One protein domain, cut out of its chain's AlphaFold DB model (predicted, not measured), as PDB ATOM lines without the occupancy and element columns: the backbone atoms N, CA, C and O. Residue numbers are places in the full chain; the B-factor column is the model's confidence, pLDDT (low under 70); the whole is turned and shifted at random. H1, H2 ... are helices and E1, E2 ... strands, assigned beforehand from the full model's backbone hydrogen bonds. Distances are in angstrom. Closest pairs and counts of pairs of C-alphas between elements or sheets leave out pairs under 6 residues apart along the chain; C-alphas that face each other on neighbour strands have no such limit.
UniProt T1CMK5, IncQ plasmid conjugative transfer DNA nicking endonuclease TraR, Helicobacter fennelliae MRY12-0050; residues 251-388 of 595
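What this domain is: This is residues 251 to 388 of the 595 residues of the protein "IncQ plasmid conjugative transfer DNA nicking endonuclease TraR" of Helicobacter fennelliae MRY12-0050 (UniProt T1CMK5). A long, twisted two-stranded ribbon, the hairpin of E4 and E5, runs out from a small three-stranded sheet of E1, E2 and E3, and helix H3 sits in the corner between that small sheet and E5. A tail with no named element, residues 363 to 388, runs back alongside the ribbon to near its far end, while the short helices H1 and H2 lie at the other end of the domain. The printed part has 138 residues, with the order H1 H2 E1 E2 E3 H3 E4 E5. The strands form one antiparallel sheet in the order E3 E2 E1 E4 E5, and the class is mixed, helices and strands. The whole is loose, with a radius of gyration of the C-alphas of 19.5 A, and elongated, spanning 64 by 35 by 24 A.

Where its parts are: Find C-alpha 251 at (-37.173, 60.005, 12.991), where H1, residues 251 to 255, begins. H2 follows at residues 263 to 268. From C-alpha 271 at (-39.413, 45.962, 10.934), E1 runs to residue 280, 23.3 A away, and bends by 64 degrees at residue 277. E2 takes residues 289 to 297, 24.3 A, and E3 residues 300 to 305, 16.4 A. H3 takes residues 307 to 315, 13.1 A. E4, residues 323 to 342, is 50.6 A long and bends by 61 degrees at residue 329. E5, residues 345 to 362, is 51.4 A long and ends at C-alpha 362, (-33.768, 39.820, 6.570).

How they stand to each other: Start in the twisted sheet, where E1, E2 and E3 are a meander, each strand the antiparallel neighbour of the one before. Look for N 292 and O 277 at 2.8 A between E2 and E1, and N 302 and O 295 at 2.9 A between E3 and E2. The pairing of E1 is staggered: residues 271 to 272 pair with E4, with N 271 and O 324 at 2.7 A, and residues 273 to 280 with E2. Along the hairpin of E4 and E5, N 336 and O 351 are 2.8 A apart. H3 is on the sheet at a height of 6.3 A; its closest C-alphas to E2 are Phe 291 and Glu 307, 5.6 A, and to E5 His 308 and Ile 357, 6.4 A. H1 and H2 each only graze the sheet, and they are apart from H3. In H1 and H2 every O i to N i+4 pair is within hydrogen-bond range; in H3, 4 of 5 are.

The domain as a whole: The two C-alphas farthest apart, Glu 263 and Gly 344, are 64.8 A apart. Near the end of the printed part, residues 386 to 387 pair antiparallel with 347 to 348 of E5. The printed part has no cut, and no link is long. Its mean pLDDT is 73.5, and 43 residues are under 70, among them 251 to 268 and 378 to 388.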
ATOM      1  N   GLY A 251     -37.959  59.857  11.756       51.47
ATOM      2  CA  GLY A 251     -37.173  60.005  12.991       51.47
ATOM      3  C   GLY A 251     -36.320  58.766  13.284       51.47
ATOM      4  O   GLY A 251     -35.158  58.892  13.645       51.47
ATOM      5  N   TYR A 252     -36.865  57.575  13.017       50.75
ATOM      6  CA  TYR A 252     -36.158  56.297  13.125       50.75
ATOM      7  C   TYR A 252     -35.137  56.096  11.991       50.75
ATOM      8  O   TYR A 252     -34.003  55.714  12.260       50.75
ATOM      9  N   GLU A 253     -35.505  56.397  10.740       54.09
ATOM     10  CA  GLU A 253     -34.605  56.264   9.580       54.09
ATOM     11  C   GLU A 253     -33.411  57.239   9.643       54.09
ATOM     12  O   GLU A 253     -32.281  56.828   9.389       54.09
ATOM     13  N   ILE A 254     -33.630  58.498  10.054       52.44
ATOM     14  CA  ILE A 254     -32.564  59.497  10.256       52.44
ATOM     15  C   ILE A 254     -31.662  59.107  11.433       52.44
ATOM     16  O   ILE A 254     -30.446  59.213  11.316       52.44
ATOM     17  N   ALA A 255     -32.227  58.634  12.551       50.38
ATOM     18  CA  ALA A 255     -31.448  58.241  13.731       50.38
ATOM     19  C   ALA A 255     -30.487  57.066  13.478       50.38
ATOM     20  O   ALA A 255     -29.524  56.897  14.218       50.38
ATOM     21  N   LEU A 256     -30.774  56.235  12.472       52.72
ATOM     22  CA  LEU A 256     -30.054  54.992  12.186       52.72
ATOM     23  C   LEU A 256     -29.306  54.993  10.849       52.72
ATOM     24  O   LEU A 256     -28.761  53.956  10.481       52.72
ATOM     25  N   ASN A 257     -29.304  56.108  10.104       52.59
ATOM     26  CA  ASN A 257     -28.858  56.147   8.703       52.59
ATOM     27  C   ASN A 257     -29.489  55.026   7.849       52.59
ATOM     28  O   ASN A 257     -28.859  54.482   6.943       52.59
ATOM     29  N   ALA A 258     -30.728  54.636   8.161       49.38
ATOM     30  CA  ALA A 258     -31.368  53.489   7.533       49.38
ATOM     31  C   ALA A 258     -32.001  53.893   6.187       49.38
ATOM     32  O   ALA A 258     -32.593  54.975   6.088       49.38
ATOM     33  N   PRO A 259     -31.911  53.046   5.142       49.88
ATOM     34  CA  PRO A 259     -32.543  53.325   3.859       49.88
ATOM     35  C   PRO A 259     -34.067  53.442   4.004       49.88
ATOM     36  O   PRO A 259     -34.694  52.756   4.814       49.88
ATOM     37  N   ARG A 260     -34.661  54.317   3.185       50.91
ATOM     38  CA  ARG A 260     -36.100  54.611   3.185       50.91
ATOM     39  C   ARG A 260     -36.912  53.339   2.940       50.91
ATOM     40  O   ARG A 260     -36.672  52.642   1.951       50.91
ATOM     41  N   ARG A 261     -37.936  53.076   3.758       51.81
ATOM     42  CA  ARG A 261     -38.899  52.015   3.429       51.81
ATOM     43  C   ARG A 261     -39.685  52.325   2.161       51.81
ATOM     44  O   ARG A 261     -40.229  53.412   1.977       51.81
ATOM     45  N   THR A 262     -39.801  51.310   1.325       54.69
ATOM     46  CA  THR A 262     -40.702  51.231   0.185       54.69
ATOM     47  C   THR A 262     -42.100  50.801   0.641       54.69
ATOM     48  O   THR A 262     -42.295  50.217   1.708       54.69
ATOM     49  N   GLU A 263     -43.108  51.058  -0.187       50.62
ATOM     50  CA  GLU A 263     -44.489  50.633   0.075       50.62
ATOM     51  C   GLU A 263     -44.625  49.098   0.206       50.62
ATOM     52  O   GLU A 263     -45.506  48.594   0.909       50.62
ATOM     53  N   LEU A 264     -43.711  48.350  -0.423       51.53
ATOM     54  CA  LEU A 264     -43.623  46.894  -0.350       51.53
ATOM     55  C   LEU A 264     -43.256  46.413   1.065       51.53
ATOM     56  O   LEU A 264     -43.830  45.438   1.550       51.53
ATOM     57  N   ASP A 265     -42.405  47.156   1.779       52.47
ATOM     58  CA  ASP A 265     -41.963  46.817   3.139       52.47
ATOM     59  C   ASP A 265     -43.103  46.850   4.158       52.47
ATOM     60  O   ASP A 265     -43.169  46.028   5.077       52.47
ATOM     61  N   LEU A 266     -44.020  47.806   3.996       57.94
ATOM     62  CA  LEU A 266     -45.202  47.945   4.846       57.94
ATOM     63  C   LEU A 266     -46.197  46.806   4.593       57.94
ATOM     64  O   LEU A 266     -46.784  46.287   5.545       57.94
ATOM     65  N   LYS A 267     -46.340  46.375   3.332       58.00
ATOM     66  CA  LYS A 267     -47.176  45.224   2.947       58.00
ATOM     67  C   LYS A 267     -46.579  43.904   3.450       58.00
ATOM     68  O   LYS A 267     -47.312  43.062   3.967       58.00
ATOM     69  N   GLN A 268     -45.258  43.745   3.373       64.56
ATOM     70  CA  GLN A 268     -44.552  42.525   3.783       64.56
ATOM     71  C   GLN A 268     -44.174  42.490   5.274       64.56
ATOM     72  O   GLN A 268     -43.799  41.428   5.771       64.56
ATOM     73  N   LYS A 269     -44.373  43.593   6.013       75.00
ATOM     74  CA  LYS A 269     -44.150  43.731   7.467       75.00
ATOM     75  C   LYS A 269     -42.697  43.511   7.900       75.00
ATOM     76  O   LYS A 269     -42.446  42.870   8.920       75.00
ATOM     77  N   PHE A 270     -41.744  44.049   7.148       77.00
ATOM     78  CA  PHE A 270     -40.376  44.176   7.648       77.00
ATOM     79  C   PHE A 270     -40.322  45.277   8.713       77.00
ATOM     80  O   PHE A 270     -40.994  46.298   8.579       77.00
ATOM     81  N   TYR A 271     -39.566  45.065   9.789       77.88
ATOM     82  CA  TYR A 271     -39.413  45.962  10.934       77.88
ATOM     83  C   TYR A 271     -37.946  46.308  11.155       77.88
ATOM     84  O   TYR A 271     -37.093  45.436  11.074       77.88
ATOM     85  N   GLY A 272     -37.632  47.575  11.413       73.50
ATOM     86  CA  GLY A 272     -36.246  47.970  11.642       73.50
ATOM     87  C   GLY A 272     -35.797  47.570  13.048       73.50
ATOM     88  O   GLY A 272     -36.581  47.683  14.001       73.50
ATOM     89  N   ILE A 273     -34.551  47.114  13.174       76.25
ATOM     90  CA  ILE A 273     -33.941  46.751  14.454       76.25
ATOM     91  C   ILE A 273     -33.599  48.002  15.277       76.25
ATOM     92  O   ILE A 273     -33.042  48.983  14.792       76.25
ATOM     93  N   ILE A 274     -33.948  47.981  16.559       71.69
ATOM     94  CA  ILE A 274     -33.587  49.024  17.526       71.69
ATOM     95  C   ILE A 274     -32.308  48.616  18.245       71.69
ATOM     96  O   ILE A 274     -31.351  49.388  18.289       71.69
ATOM     97  N   ASN A 275     -32.316  47.418  18.829       77.50
ATOM     98  CA  ASN A 275     -31.202  46.846  19.569       77.50
ATOM     99  C   ASN A 275     -31.389  45.325  19.690       77.50
ATOM    100  O   ASN A 275     -32.503  44.820  19.539       77.50
ATOM    101  N   PHE A 276     -30.315  44.604  19.978       87.56
ATOM    102  CA  PHE A 276     -30.336  43.182  20.299       87.56
ATOM    103  C   PHE A 276     -29.127  42.838  21.169       87.56
ATOM    104  O   PHE A 276     -28.091  43.495  21.085       87.56
ATOM    105  N   GLY A 277     -29.249  41.811  22.004       87.06
ATOM    106  CA  GLY A 277     -28.168  41.413  22.900       87.06
ATOM    107  C   GLY A 277     -28.642  40.536  24.047       87.06
ATOM    108  O   GLY A 277     -29.761  40.028  24.032       87.06
ATOM    109  N   GLU A 278     -27.778  40.359  25.041       86.31
ATOM    110  CA  GLU A 278     -28.099  39.665  26.288       86.31
ATOM    111  C   GLU A 278     -28.457  40.689  27.362       86.31
ATOM    112  O   GLU A 278     -27.722  41.651  27.580       86.31
ATOM    113  N   ALA A 279     -29.606  40.494  28.000       83.88
ATOM    114  CA  ALA A 279     -30.061  41.302  29.124       83.88
ATOM    115  C   ALA A 279     -30.910  40.440  30.074       83.88
ATOM    116  O   ALA A 279     -31.425  39.397  29.646       83.88
ATOM    117  N   PRO A 280     -31.098  40.858  31.338       80.38
ATOM    118  CA  PRO A 280     -32.026  40.198  32.247       80.38
ATOM    119  C   PRO A 280     -33.411  40.111  31.605       80.38
ATOM    120  O   PRO A 280     -33.919  41.097  31.069       80.38
ATOM    121  N   TYR A 281     -34.016  38.919  31.600       77.00
ATOM    122  CA  TYR A 281     -35.298  38.721  30.923       77.00
ATOM    123  C   TYR A 281     -36.350  39.715  31.430       77.00
ATOM    124  O   TYR A 281     -36.563  39.829  32.637       77.00
ATOM    125  N   ASN A 282     -37.040  40.373  30.491       76.19
ATOM    126  CA  ASN A 282     -38.051  41.394  30.776       76.19
ATOM    127  C   ASN A 282     -37.501  42.626  31.525       76.19
ATOM    128  O   ASN A 282     -38.262  43.316  32.192       76.19
ATOM    129  N   ASP A 283     -36.194  42.884  31.407       63.84
ATOM    130  CA  ASP A 283     -35.478  43.984  32.067       63.84
ATOM    131  C   ASP A 283     -35.553  43.948  33.612       63.84
ATOM    132  O   ASP A 283     -35.294  44.944  34.286       63.84
ATOM    133  N   ASP A 284     -35.860  42.782  34.192       66.25
ATOM    134  CA  ASP A 284     -35.889  42.559  35.639       66.25
ATOM    135  C   ASP A 284     -34.567  41.935  36.108       66.25
ATOM    136  O   ASP A 284     -34.279  40.775  35.810       66.25
ATOM    137  N   ASN A 285     -33.793  42.649  36.930       72.56
ATOM    138  CA  ASN A 285     -32.477  42.200  37.431       72.56
ATOM    139  C   ASN A 285     -32.505  40.900  38.266       72.56
ATOM    140  O   ASN A 285     -31.458  40.332  38.569       72.56
ATOM    141  N   LEU A 286     -33.689  40.438  38.677       68.44
ATOM    142  CA  LEU A 286     -33.882  39.168  39.388       68.44
ATOM    143  C   LEU A 286     -33.990  37.966  38.437       68.44
ATOM    144  O   LEU A 286     -33.905  36.816  38.877       68.44
ATOM    145  N   ASN A 287     -34.207  38.220  37.147       74.38
ATOM    146  CA  ASN A 287     -34.353  37.188  36.138       74.38
ATOM    147  C   ASN A 287     -32.997  36.791  35.552       74.38
ATOM    148  O   ASN A 287     -32.026  37.538  35.574       74.38
ATOM    149  N   LYS A 288     -32.943  35.578  34.997       76.38
ATOM    150  CA  LYS A 288     -31.766  35.119  34.257       76.38
ATOM    151  C   LYS A 288     -31.645  35.883  32.941       76.38
ATOM    152  O   LYS A 288     -32.662  36.176  32.304       76.38
ATOM    153  N   ASP A 289     -30.407  36.108  32.522       80.31
ATOM    154  CA  ASP A 289     -30.113  36.719  31.233       80.31
ATOM    155  C   ASP A 289     -30.696  35.887  30.090       80.31
ATOM    156  O   ASP A 289     -30.636  34.652  30.069       80.31
ATOM    157  N   SER A 290     -31.298  36.583  29.134       84.69
ATOM    158  CA  SER A 290     -31.861  36.013  27.922       84.69
ATOM    159  C   SER A 290     -31.536  36.923  26.746       84.69
ATOM    160  O   SER A 290     -31.332  38.127  26.900       84.69
ATOM    161  N   PHE A 291     -31.474  36.341  25.553       89.12
ATOM    162  CA  PHE A 291     -31.223  37.119  24.350       89.12
ATOM    163  C   PHE A 291     -32.507  37.812  23.898       89.12
ATOM    164  O   PHE A 291     -33.566  37.172  23.813       89.12
ATOM    165  N   PHE A 292     -32.412  39.100  23.582       88.31
ATOM    166  CA  PHE A 292     -33.525  39.897  23.092       88.31
ATOM    167  C   PHE A 292     -33.246  40.496  21.723       88.31
ATOM    168  O   PHE A 292     -32.105  40.749  21.342       88.31
ATOM    169  N   ILE A 293     -34.329  40.748  20.992       86.19
ATOM    170  CA  ILE A 293     -34.331  41.593  19.801       86.19
ATOM    171  C   ILE A 293     -35.471  42.592  19.963       86.19
ATOM    172  O   ILE A 293     -36.630  42.205  20.133       86.19
ATOM    173  N   SER A 294     -35.144  43.875  19.895       78.69
ATOM    174  CA  SER A 294     -36.105  44.973  19.912       78.69
ATOM    175  C   SER A 294     -36.231  45.558  18.514       78.69
ATOM    176  O   SER A 294     -35.227  45.895  17.889       78.69
ATOM    177  N   TYR A 295     -37.458  45.706  18.023       78.88
ATOM    178  CA  TYR A 295     -37.740  46.264  16.698       78.88
ATOM    179  C   TYR A 295     -38.945  47.213  16.723       78.88
ATOM    180  O   TYR A 295     -39.785  47.163  17.625       78.88
ATOM    181  N   LEU A 296     -39.022  48.115  15.741       65.31
ATOM    182  CA  LEU A 296     -40.036  49.173  15.696       65.31
ATOM    183  C   LEU A 296     -41.281  48.754  14.903       65.31
ATOM    184  O   LEU A 296     -41.200  48.524  13.694       65.31
ATOM    185  N   VAL A 297     -42.445  48.743  15.557       67.06
ATOM    186  CA  VAL A 297     -43.760  48.485  14.941       67.06
ATOM    187  C   VAL A 297     -44.669  49.689  15.171       67.06
ATOM    188  O   VAL A 297     -45.004  49.985  16.313       67.06
ATOM    189  N   ASN A 298     -45.115  50.369  14.107       59.84
ATOM    190  CA  ASN A 298     -46.061  51.498  14.190       59.84
ATOM    191  C   ASN A 298     -45.693  52.533  15.281       59.84
ATOM    192  O   ASN A 298     -46.546  52.921  16.081       59.84
ATOM    193  N   ASN A 299     -44.419  52.934  15.345       51.06
ATOM    194  CA  ASN A 299     -43.856  53.868  16.335       51.06
ATOM    195  C   ASN A 299     -43.872  53.378  17.797       51.06
ATOM    196  O   ASN A 299     -43.785  54.175  18.725       51.06
ATOM    197  N   ARG A 300     -43.964  52.065  18.021       51.84
ATOM    198  CA  ARG A 300     -43.770  51.432  19.332       51.84
ATOM    199  C   ARG A 300     -42.633  50.417  19.262       51.84
ATOM    200  O   ARG A 300     -42.558  49.638  18.311       51.84
ATOM    201  N   SER A 301     -41.760  50.413  20.264       68.75
ATOM    202  CA  SER A 301     -40.736  49.380  20.416       68.75
ATOM    203  C   SER A 301     -41.379  48.085  20.904       68.75
ATOM    204  O   SER A 301     -42.063  48.072  21.926       68.75
ATOM    205  N   VAL A 302     -41.153  46.995  20.180       74.56
ATOM    206  CA  VAL A 302     -41.558  45.650  20.592       74.56
ATOM    207  C   VAL A 302     -40.295  44.839  20.835       74.56
ATOM    208  O   VAL A 302     -39.469  44.710  19.933       74.56
ATOM    209  N   THR A 303     -40.156  44.294  22.042       83.50
ATOM    210  CA  THR A 303     -39.037  43.424  22.416       83.50
ATOM    211  C   THR A 303     -39.507  41.979  22.472       83.50
ATOM    212  O   THR A 303     -40.488  41.653  23.141       83.50
ATOM    213  N   ILE A 304     -38.799  41.107  21.765       87.12
ATOM    214  CA  ILE A 304     -38.976  39.660  21.850       87.12
ATOM    215  C   ILE A 304     -37.768  39.038  22.536       87.12
ATOM    216  O   ILE A 304     -36.644  39.503  22.372       87.12
ATOM    217  N   TRP A 305     -38.015  37.959  23.272       87.12
ATOM    218  CA  TRP A 305     -37.011  37.276  24.078       87.12
ATOM    219  C   TRP A 305     -36.951  35.796  23.712       87.12
ATOM    220  O   TRP A 305     -37.980  35.153  23.460       87.12
ATOM    221  N   GLY A 306     -35.749  35.231  23.721       84.69
ATOM    222  CA  GLY A 306     -35.564  33.795  23.573       84.69
ATOM    223  C   GLY A 306     -34.157  33.403  23.157       84.69
ATOM    224  O   GLY A 306     -33.543  34.021  22.299       84.69
ATOM    225  N   GLU A 307     -33.691  32.284  23.697       83.19
ATOM    226  CA  GLU A 307     -32.368  31.717  23.413       83.19
ATOM    227  C   GLU A 307     -32.144  31.418  21.922       83.19
ATOM    228  O   GLU A 307     -31.086  31.721  21.386       83.19
ATOM    229  N   HIS A 308     -33.167  30.927  21.210       86.06
ATOM    230  CA  HIS A 308     -33.074  30.655  19.768       86.06
ATOM    231  C   HIS A 308     -32.840  31.926  18.929       86.06
ATOM    232  O   HIS A 308     -32.349  31.848  17.808       86.06
ATOM    233  N   LEU A 309     -33.175  33.114  19.448       87.62
ATOM    234  CA  LEU A 309     -32.884  34.371  18.755       87.62
ATOM    235  C   LEU A 309     -31.380  34.656  18.713       87.62
ATOM    236  O   LEU A 309     -30.921  35.227  17.730       87.62
ATOM    237  N   LYS A 310     -30.619  34.209  19.722       88.12
ATOM    238  CA  LYS A 310     -29.155  34.324  19.753       88.12
ATOM    239  C   LYS A 310     -28.521  33.543  18.607       88.12
ATOM    240  O   LYS A 310     -27.696  34.082  17.878       88.12
ATOM    241  N   GLU A 311     -28.963  32.299  18.418       87.94
ATOM    242  CA  GLU A 311     -28.503  31.438  17.322       87.94
ATOM    243  C   GLU A 311     -28.788  32.082  15.958       87.94
ATOM    244  O   GLU A 311     -27.926  32.094  15.083       87.94
ATOM    245  N   LEU A 312     -29.977  32.670  15.780       88.69
ATOM    246  CA  LEU A 312     -30.341  33.352  14.537       88.69
ATOM    247  C   LEU A 312     -29.535  34.637  14.321       88.69
ATOM    248  O   LEU A 312     -29.082  34.877  13.205       88.69
ATOM    249  N   ALA A 313     -29.337  35.442  15.365       87.00
ATOM    250  CA  ALA A 313     -28.566  36.677  15.272       87.00
ATOM    251  C   ALA A 313     -27.106  36.407  14.878       87.00
ATOM    252  O   ALA A 313     -26.566  37.110  14.032       87.00
ATOM    253  N   GLN A 314     -26.504  35.346  15.427       88.38
ATOM    254  CA  GLN A 314     -25.159  34.900  15.058       88.38
ATOM    255  C   GLN A 314     -25.116  34.304  13.648       88.38
ATOM    256  O   GLN A 314     -24.217  34.616  12.875       88.38
ATOM    257  N   LYS A 315     -26.101  33.470  13.287       87.75
ATOM    258  CA  LYS A 315     -26.162  32.812  11.973       87.75
ATOM    259  C   LYS A 315     -26.217  33.807  10.814       87.75
ATOM    260  O   LYS A 315     -25.637  33.536   9.768       87.75
ATOM    261  N   TYR A 316     -26.963  34.897  10.972       85.75
ATOM    262  CA  TYR A 316     -27.164  35.879   9.907       85.75
ATOM    263  C   TYR A 316     -26.299  37.136  10.040       85.75
ATOM    264  O   TYR A 316     -26.462  38.044   9.225       85.75
ATOM    265  N   ASP A 317     -25.420  37.193  11.046       85.94
ATOM    266  CA  ASP A 317     -24.644  38.388  11.394       85.94
ATOM    267  C   ASP A 317     -25.539  39.640  11.406       85.94
ATOM    268  O   ASP A 317     -25.528  40.486  10.504       85.94
ATOM    269  N   LEU A 318     -26.459  39.657  12.374       84.94
ATOM    270  CA  LEU A 318     -27.481  40.691  12.486       84.94
ATOM    271  C   LEU A 318     -26.827  42.049  12.764       84.94
ATOM    272  O   LEU A 318     -26.019  42.175  13.680       84.94
ATOM    273  N   GLN A 319     -27.225  43.072  12.019       78.25
ATOM    274  CA  GLN A 319     -26.748  44.442  12.167       78.25
ATOM    275  C   GLN A 319     -27.894  45.342  12.638       78.25
ATOM    276  O   GLN A 319     -29.054  45.136  12.285       78.25
ATOM    277  N   GLN A 320     -27.602  46.383  13.425       73.19
ATOM    278  CA  GLN A 320     -28.650  47.299  13.911       73.19
ATOM    279  C   GLN A 320     -29.343  48.089  12.785       73.19
ATOM    280  O   GLN A 320     -30.443  48.593  12.990       73.19
ATOM    281  N   SER A 321     -28.727  48.179  11.605       66.94
ATOM    282  CA  SER A 321     -29.292  48.806  10.405       66.94
ATOM    283  C   SER A 321     -30.245  47.900   9.615       66.94
ATOM    284  O   SER A 321     -30.838  48.353   8.637       66.94
ATOM    285  N   ASP A 322     -30.385  46.624   9.986       75.56
ATOM    286  CA  ASP A 322     -31.210  45.681   9.234       75.56
ATOM    287  C   ASP A 322     -32.714  45.912   9.420       75.56
ATOM    288  O   ASP A 322     -33.213  46.256  10.499       75.56
ATOM    289  N   PHE A 323     -33.462  45.587   8.364       79.38
ATOM    290  CA  PHE A 323     -34.907  45.422   8.416       79.38
ATOM    291  C   PHE A 323     -35.258  43.937   8.452       79.38
ATOM    292  O   PHE A 323     -34.994  43.185   7.513       79.38
ATOM    293  N   ILE A 324     -35.894  43.522   9.542       83.19
ATOM    294  CA  ILE A 324     -36.226  42.134   9.816       83.19
ATOM    295  C   ILE A 324     -37.726  41.911   9.901       83.19
ATOM    296  O   ILE A 324     -38.480  42.655  10.521       83.19
ATOM    297  N   ARG A 325     -38.173  40.812   9.319       87.81
ATOM    298  CA  ARG A 325     -39.489  40.242   9.568       87.81
ATOM    299  C   ARG A 325     -39.270  39.064  10.506       87.81
ATOM    300  O   ARG A 325     -38.475  38.184  10.194       87.81
ATOM    301  N   VAL A 326     -39.939  39.044  11.655       88.31
ATOM    302  CA  VAL A 326     -39.776  37.971  12.652       88.31
ATOM    303  C   VAL A 326     -41.093  37.249  12.862       88.31
ATOM    304  O   VAL A 326     -42.146  37.878  12.984       88.31
ATOM    305  N   LYS A 327     -41.050  35.916  12.927       88.44
ATOM    306  CA  LYS A 327     -42.235  35.105  13.204       88.44
ATOM    307  C   LYS A 327     -41.915  33.952  14.138       88.44
ATOM    308  O   LYS A 327     -40.921  33.249  13.986       88.44
ATOM    309  N   LYS A 328     -42.810  33.720  15.094       88.50
ATOM    310  CA  LYS A 328     -42.781  32.522  15.933       88.50
ATOM    311  C   LYS A 328     -43.307  31.336  15.129       88.50
ATOM    312  O   LYS A 328     -44.480  31.331  14.748       88.50
ATOM    313  N   LEU A 329     -42.456  30.347  14.872       86.50
ATOM    314  CA  LEU A 329     -42.817  29.165  14.085       86.50
ATOM    315  C   LEU A 329     -43.573  28.128  14.914       86.50
ATOM    316  O   LEU A 329     -44.431  27.428  14.382       86.50
ATOM    317  N   GLY A 330     -43.279  28.037  16.211       85.25
ATOM    318  CA  GLY A 330     -43.898  27.060  17.100       85.25
ATOM    319  C   GLY A 330     -43.151  26.919  18.419       85.25
ATOM    320  O   GLY A 330     -42.549  27.875  18.912       85.25
ATOM    321  N   TYR A 331     -43.203  25.720  18.994       84.06
ATOM    322  CA  TYR A 331     -42.511  25.391  20.234       84.06
ATOM    323  C   TYR A 331     -41.762  24.073  20.087       84.06
ATOM    324  O   TYR A 331     -42.322  23.103  19.577       84.06
ATOM    325  N   LYS A 332     -40.540  24.023  20.611       84.12
ATOM    326  CA  LYS A 332     -39.804  22.783  20.853       84.12
ATOM    327  C   LYS A 332     -39.816  22.475  22.334       84.12
ATOM    328  O   LYS A 332     -39.802  23.364  23.181       84.12
ATOM    329  N   LEU A 333     -39.877  21.194  22.637       82.06
ATOM    330  CA  LEU A 333     -39.866  20.705  23.999       82.06
ATOM    331  C   LEU A 333     -38.425  20.491  24.433       82.06
ATOM    332  O   LEU A 333     -37.677  19.776  23.767       82.06
ATOM    333  N   ARG A 334     -38.042  21.136  25.532       79.44
ATOM    334  CA  ARG A 334     -36.719  21.019  26.130       79.44
ATOM    335  C   ARG A 334     -36.864  20.366  27.506       79.44
ATOM    336  O   ARG A 334     -37.545  20.936  28.361       79.44
ATOM    337  N   PRO A 335     -36.280  19.181  27.737       78.81
ATOM    338  CA  PRO A 335     -36.215  18.629  29.079       78.81
ATOM    339  C   PRO A 335     -35.275  19.491  29.930       78.81
ATOM    340  O   PRO A 335     -34.220  19.918  29.467       78.81
ATOM    341  N   TYR A 336     -35.655  19.746  31.174       78.88
ATOM    342  CA  TYR A 336     -34.820  20.369  32.187       78.88
ATOM    343  C   TYR A 336     -34.897  19.550  33.470       78.88
ATOM    344  O   TYR A 336     -35.930  18.963  33.805       78.88
ATOM    345  N   THR A 337     -33.785  19.504  34.189       79.69
ATOM    346  CA  THR A 337     -33.670  18.780  35.451       79.69
ATOM    347  C   THR A 337     -33.494  19.761  36.588       79.69
ATOM    348  O   THR A 337     -32.673  20.671  36.497       79.69
ATOM    349  N   PHE A 338     -34.235  19.562  37.669       76.50
ATOM    350  CA  PHE A 338     -34.034  20.297  38.910       76.50
ATOM    351  C   PHE A 338     -34.089  19.344  40.097       76.50
ATOM    352  O   PHE A 338     -34.764  18.312  40.063       76.50
ATOM    353  N   GLU A 339     -33.357  19.683  41.150       79.06
ATOM    354  CA  GLU A 339     -33.397  18.935  42.398       79.06
ATOM    355  C   GLU A 339     -34.535  19.458  43.274       79.06
ATOM    356  O   GLU A 339     -34.709  20.666  43.442       79.06
ATOM    357  N   LYS A 340     -35.331  18.547  43.835       76.75
ATOM    358  CA  LYS A 340     -36.380  18.887  44.797       76.75
ATOM    359  C   LYS A 340     -36.279  17.981  46.010       76.75
ATOM    360  O   LYS A 340     -36.277  16.756  45.886       76.75
ATOM    361  N   THR A 341     -36.238  18.586  47.190       76.88
ATOM    362  CA  THR A 341     -36.296  17.850  48.451       76.88
ATOM    363  C   THR A 341     -37.754  17.628  48.837       76.88
ATOM    364  O   THR A 341     -38.493  18.583  49.069       76.88
ATOM    365  N   ILE A 342     -38.180  16.367  48.902       74.75
ATOM    366  CA  ILE A 342     -39.520  15.971  49.356       74.75
ATOM    367  C   ILE A 342     -39.319  14.977  50.499       74.75
ATOM    368  O   ILE A 342     -38.573  14.012  50.355       74.75
ATOM    369  N   GLY A 343     -39.908  15.239  51.669       68.88
ATOM    370  CA  GLY A 343     -39.789  14.339  52.828       68.88
ATOM    371  C   GLY A 343     -38.352  14.110  53.323       68.88
ATOM    372  O   GLY A 343     -38.051  13.066  53.889       68.88
ATOM    373  N   GLY A 344     -37.433  15.055  53.084       68.19
ATOM    374  CA  GLY A 344     -36.038  14.951  53.523       68.19
ATOM    375  C   GLY A 344     -35.124  14.096  52.635       68.19
ATOM    376  O   GLY A 344     -33.971  13.891  53.027       68.19
ATOM    377  N   LYS A 345     -35.601  13.646  51.467       68.75
ATOM    378  CA  LYS A 345     -34.812  13.014  50.398       68.75
ATOM    379  C   LYS A 345     -34.765  13.927  49.168       68.75
ATOM    380  O   LYS A 345     -35.751  14.603  48.869       68.75
ATOM    381  N   THR A 346     -33.623  13.976  48.480       69.44
ATOM    382  CA  THR A 346     -33.424  14.815  47.287       69.44
ATOM    383  C   THR A 346     -33.643  13.994  46.024       69.44
ATOM    384  O   THR A 346     -32.950  13.002  45.785       69.44
ATOM    385  N   TYR A 347     -34.598  14.433  45.210       74.06
ATOM    386  CA  TYR A 347     -34.949  13.809  43.941       74.06
ATOM    387  C   TYR A 347     -34.513  14.696  42.780       74.06
ATOM    388  O   TYR A 347     -34.803  15.893  42.779       74.06
ATOM    389  N   THR A 348     -33.879  14.111  41.763       75.38
ATOM    390  CA  THR A 348     -33.673  14.783  40.475       75.38
ATOM    391  C   THR A 348     -34.940  14.623  39.644       75.38
ATOM    392  O   THR A 348     -35.217  13.542  39.129       75.38
ATOM    393  N   ILE A 349     -35.735  15.684  39.530       73.94
ATOM    394  CA  ILE A 349     -36.959  15.693  38.727       73.94
ATOM    395  C   ILE A 349     -36.598  16.175  37.325       73.94
ATOM    396  O   ILE A 349     -36.109  17.290  37.154       73.94
ATOM    397  N   THR A 350     -36.860  15.341  36.317       72.81
ATOM    398  CA  THR A 350     -36.822  15.764  34.910       72.81
ATOM    399  C   THR A 350     -38.218  16.216  34.508       72.81
ATOM    400  O   THR A 350     -39.173  15.455  34.628       72.81
ATOM    401  N   ASN A 351     -38.348  17.454  34.052       75.56
ATOM    402  CA  ASN A 351     -39.586  17.992  33.502       75.56
ATOM    403  C   ASN A 351     -39.292  18.597  32.125       75.56
ATOM    404  O   ASN A 351     -38.139  18.702  31.726       75.56
ATOM    405  N   THR A 352     -40.314  18.979  31.372       76.88
ATOM    406  CA  THR A 352     -40.157  19.461  29.999       76.88
ATOM    407  C   THR A 352     -40.803  20.829  29.859       76.88
ATOM    408  O   THR A 352     -41.990  20.988  30.138       76.88
ATOM    409  N   THR A 353     -40.046  21.827  29.410       77.25
ATOM    410  CA  THR A 353     -40.556  23.167  29.099       77.25
ATOM    411  C   THR A 353     -40.750  23.350  27.597       77.25
ATOM    412  O   THR A 353     -40.053  22.762  26.769       77.25
ATOM    413  N   LYS A 354     -41.732  24.178  27.229       81.06
ATOM    414  CA  LYS A 354     -41.943  24.618  25.847       81.06
ATOM    415  C   LYS A 354     -41.070  25.842  25.591       81.06
ATOM    416  O   LYS A 354     -41.322  26.897  26.160       81.06
ATOM    417  N   VAL A 355     -40.089  25.714  24.706       82.38
ATOM    418  CA  VAL A 355     -39.245  26.819  24.243       82.38
ATOM    419  C   VAL A 355     -39.755  27.276  22.881       82.38
ATOM    420  O   VAL A 355     -39.993  26.455  21.996       82.38
ATOM    421  N   ALA A 356     -39.986  28.578  22.717       83.56
ATOM    422  CA  ALA A 356     -40.437  29.139  21.447       83.56
ATOM    423  C   ALA A 356     -39.337  29.017  20.381       83.56
ATOM    424  O   ALA A 356     -38.201  29.415  20.624       83.56
ATOM    425  N   ILE A 357     -39.696  28.506  19.202       87.00
ATOM    426  CA  ILE A 357     -38.836  28.571  18.018       87.00
ATOM    427  C   ILE A 357     -39.253  29.784  17.201       87.00
ATOM    428  O   ILE A 357     -40.423  29.938  16.832       87.00
ATOM    429  N   TRP A 358     -38.266  30.620  16.920       89.50
ATOM    430  CA  TRP A 358     -38.389  31.820  16.109       89.50
ATOM    431  C   TRP A 358     -37.754  31.609  14.749       89.50
ATOM    432  O   TRP A 358     -36.908  30.735  14.590       89.50
ATOM    433  N   ASP A 359     -38.140  32.434  13.790       89.25
ATOM    434  CA  ASP A 359     -37.408  32.570  12.548       89.25
ATOM    435  C   ASP A 359     -37.429  34.020  12.062       89.25
ATOM    436  O   ASP A 359     -38.375  34.764  12.345       89.25
ATOM    437  N   ILE A 360     -36.363  34.414  11.369       88.81
ATOM    438  CA  ILE A 360     -36.104  35.788  10.931       88.81
ATOM    439  C   ILE A 360     -35.864  35.781   9.422       88.81
ATOM    440  O   ILE A 360     -35.106  34.962   8.913       88.81
ATOM    441  N   SER A 361     -36.525  36.694   8.722       88.31
ATOM    442  CA  SER A 361     -36.279  37.019   7.317       88.31
ATOM    443  C   SER A 361     -35.672  38.415   7.279       88.31
ATOM    444  O   SER A 361     -36.256  39.340   7.847       88.31
ATOM    445  N   ILE A 362     -34.520  38.562   6.634       83.25
ATOM    446  CA  ILE A 362     -33.768  39.820   6.570       83.25
ATOM    447  C   ILE A 362     -33.895  40.361   5.159       83.25
ATOM    448  O   ILE A 362     -33.590  39.657   4.199       83.25
ATOM    449  N   ARG A 363     -34.363  41.597   5.053       74.75
ATOM    450  CA  ARG A 363     -34.555  42.283   3.780       74.75
ATOM    451  C   ARG A 363     -33.253  42.341   2.974       74.75
ATOM    452  O   ARG A 363     -32.195  42.537   3.568       74.75
ATOM    453  N   ASP A 364     -33.339  42.166   1.654       70.75
ATOM    454  CA  ASP A 364     -32.236  42.305   0.681       70.75
ATOM    455  C   ASP A 364     -31.000  41.400   0.925       70.75
ATOM    456  O   ASP A 364     -30.034  41.443   0.165       70.75
ATOM    457  N   ARG A 365     -31.014  40.555   1.969       74.88
ATOM    458  CA  ARG A 365     -29.926  39.626   2.327       74.88
ATOM    459  C   ARG A 365     -30.409  38.182   2.430       74.88
ATOM    460  O   ARG A 365     -29.814  37.285   1.846       74.88
ATOM    461  N   ALA A 366     -31.475  37.949   3.193       76.75
ATOM    462  CA  ALA A 366     -31.972  36.615   3.525       76.75
ATOM    463  C   ALA A 366     -33.504  36.616   3.618       76.75
ATOM    464  O   ALA A 366     -34.091  36.362   4.679       76.75
ATOM    465  N   GLU A 367     -34.153  36.949   2.503       78.62
ATOM    466  CA  GLU A 367     -35.608  36.961   2.413       78.62
ATOM    467  C   GLU A 367     -36.165  35.551   2.288       78.62
ATOM    468  O   GLU A 367     -35.751  34.760   1.442       78.62
ATOM    469  N   LYS A 368     -37.112  35.225   3.164       83.19
ATOM    470  CA  LYS A 368     -37.770  33.925   3.159       83.19
ATOM    471  C   LYS A 368     -39.147  33.986   3.772       83.19
ATOM    472  O   LYS A 368     -39.412  34.775   4.685       83.19
ATOM    473  N   ASP A 369     -39.997  33.076   3.328       81.06
ATOM    474  CA  ASP A 369     -41.299  32.858   3.927       81.06
ATOM    475  C   ASP A 369     -41.254  31.851   5.072       81.06
ATOM    476  O   ASP A 369     -40.433  30.939   5.136       81.06
ATOM    477  N   PHE A 370     -42.159  32.054   6.028       84.12
ATOM    478  CA  PHE A 370     -42.179  31.284   7.262       84.12
ATOM    479  C   PHE A 370     -43.123  30.094   7.170       84.12
ATOM    480  O   PHE A 370     -44.344  30.268   7.087       84.12
ATOM    481  N   VAL A 371     -42.567  28.900   7.344       82.38
ATOM    482  CA  VAL A 371     -43.329  27.659   7.490       82.38
ATOM    483  C   VAL A 371     -43.632  27.421   8.971       82.38
ATOM    484  O   VAL A 371     -42.728  27.343   9.800       82.38
ATOM    485  N   LYS A 372     -44.917  27.327   9.335       81.94
ATOM    486  CA  LYS A 372     -45.321  27.041  10.722       81.94
ATOM    487  C   LYS A 372     -44.930  25.611  11.096       81.94
ATOM    488  O   LYS A 372     -45.218  24.682  10.347       81.94
ATOM    489  N   LEU A 373     -44.348  25.436  12.280       81.31
ATOM    490  CA  LEU A 373     -44.071  24.108  12.818       81.31
ATOM    491  C   LEU A 373     -45.371  23.445  13.299       81.31
ATOM    492  O   LEU A 373     -46.272  24.140  13.793       81.31
ATOM    493  N   PRO A 374     -45.476  22.107  13.198       80.75
ATOM    494  CA  PRO A 374     -46.604  21.377  13.758       80.75
ATOM    495  C   PRO A 374     -46.688  21.608  15.271       80.75
ATOM    496  O   PRO A 374     -45.684  21.846  15.951       80.75
ATOM    497  N   LYS A 375     -47.907  21.551  15.821       75.06
ATOM    498  CA  LYS A 375     -48.103  21.676  17.271       75.06
ATOM    499  C   LYS A 375     -47.349  20.532  17.962       75.06
ATOM    500  O   LYS A 375     -47.548  19.382  17.572       75.06
ATOM    501  N   PRO A 376     -46.514  20.810  18.980       72.12
ATOM    502  CA  PRO A 376     -45.872  19.735  19.719       72.12
ATOM    503  C   PRO A 376     -46.953  18.866  20.385       72.12
ATOM    504  O   PRO A 376     -47.974  19.418  20.819       72.12
ATOM    505  N   PRO A 377     -46.740  17.542  20.495       72.62
ATOM    506  CA  PRO A 377     -47.674  16.660  21.183       72.62
ATOM    507  C   PRO A 377     -47.994  17.167  22.598       72.62
ATOM    508  O   PRO A 377     -47.182  17.829  23.248       72.62
ATOM    509  N   THR A 378     -49.190  16.873  23.102       60.16
ATOM    510  CA  THR A 378     -49.532  17.089  24.512       60.16
ATOM    511  C   THR A 378     -48.792  16.060  25.362       60.16
ATOM    512  O   THR A 378     -49.186  14.898  25.402       60.16
ATOM    513  N   PHE A 379     -47.710  16.464  26.030       57.59
ATOM    514  CA  PHE A 379     -46.944  15.560  26.892       57.59
ATOM    515  C   PHE A 379     -47.466  15.580  28.324       57.59
ATOM    516  O   PHE A 379     -47.687  16.644  28.904       57.59
ATOM    517  N   LYS A 380     -47.594  14.385  28.903       54.78
ATOM    518  CA  LYS A 380     -47.686  14.184  30.350       54.78
ATOM    519  C   LYS A 380     -46.255  14.219  30.913       54.78
ATOM    520  O   LYS A 380     -45.378  13.595  30.313       54.78
ATOM    521  N   PRO A 381     -45.977  14.958  31.999       50.16
ATOM    522  CA  PRO A 381     -44.630  15.051  32.554       50.16
ATOM    523  C   PRO A 381     -44.143  13.660  32.973       50.16
ATOM    524  O   PRO A 381     -44.761  13.004  33.809       50.16
ATOM    525  N   ILE A 382     -43.034  13.200  32.389       51.06
ATOM    526  CA  ILE A 382     -42.384  11.958  32.810       51.06
ATOM    527  C   ILE A 382     -41.501  12.301  34.007       51.06
ATOM    528  O   ILE A 382     -40.339  12.669  33.854       51.06
ATOM    529  N   VAL A 383     -42.054  12.182  35.212       53.75
ATOM    530  CA  VAL A 383     -41.275  12.292  36.446       53.75
ATOM    531  C   VAL A 383     -40.469  11.003  36.609       53.75
ATOM    532  O   VAL A 383     -40.962  10.013  37.143       53.75
ATOM    533  N   ARG A 384     -39.216  10.986  36.143       51.50
ATOM    534  CA  ARG A 384     -38.266   9.939  36.544       51.50
ATOM    535  C   ARG A 384     -37.643  10.351  37.869       51.50
ATOM    536  O   ARG A 384     -36.762  11.203  37.881       51.50
ATOM    537  N   LEU A 385     -38.105   9.768  38.972       52.34
ATOM    538  CA  LEU A 385     -37.421   9.902  40.255       52.34
ATOM    539  C   LEU A 385     -36.201   8.977  40.239       52.34
ATOM    540  O   LEU A 385     -36.345   7.759  40.247       52.34
ATOM    541  N   LYS A 386     -34.997   9.549  40.206       53.81
ATOM    542  CA  LYS A 386     -33.783   8.830  40.602       53.81
ATOM    543  C   LYS A 386     -33.418   9.289  42.009       53.81
ATOM    544  O   LYS A 386     -33.243  10.488  42.233       53.81
ATOM    545  N   GLU A 387     -33.368   8.353  42.954       47.31
ATOM    546  CA  GLU A 387     -32.853   8.617  44.297       47.31
ATOM    547  C   GLU A 387     -31.362   8.935  44.156       47.31
ATOM    548  O   GLU A 387     -30.578   8.116  43.677       47.31
ATOM    549  N   SER A 388     -30.978  10.167  44.482       46.06
ATOM    550  CA  SER A 388     -29.566  10.526  44.507       46.06
ATOM    551  C   SER A 388     -28.945   9.898  45.756       46.06
ATOM    552  O   SER A 388     -29.281  10.262  46.878       46.06
TER     553      SER A 388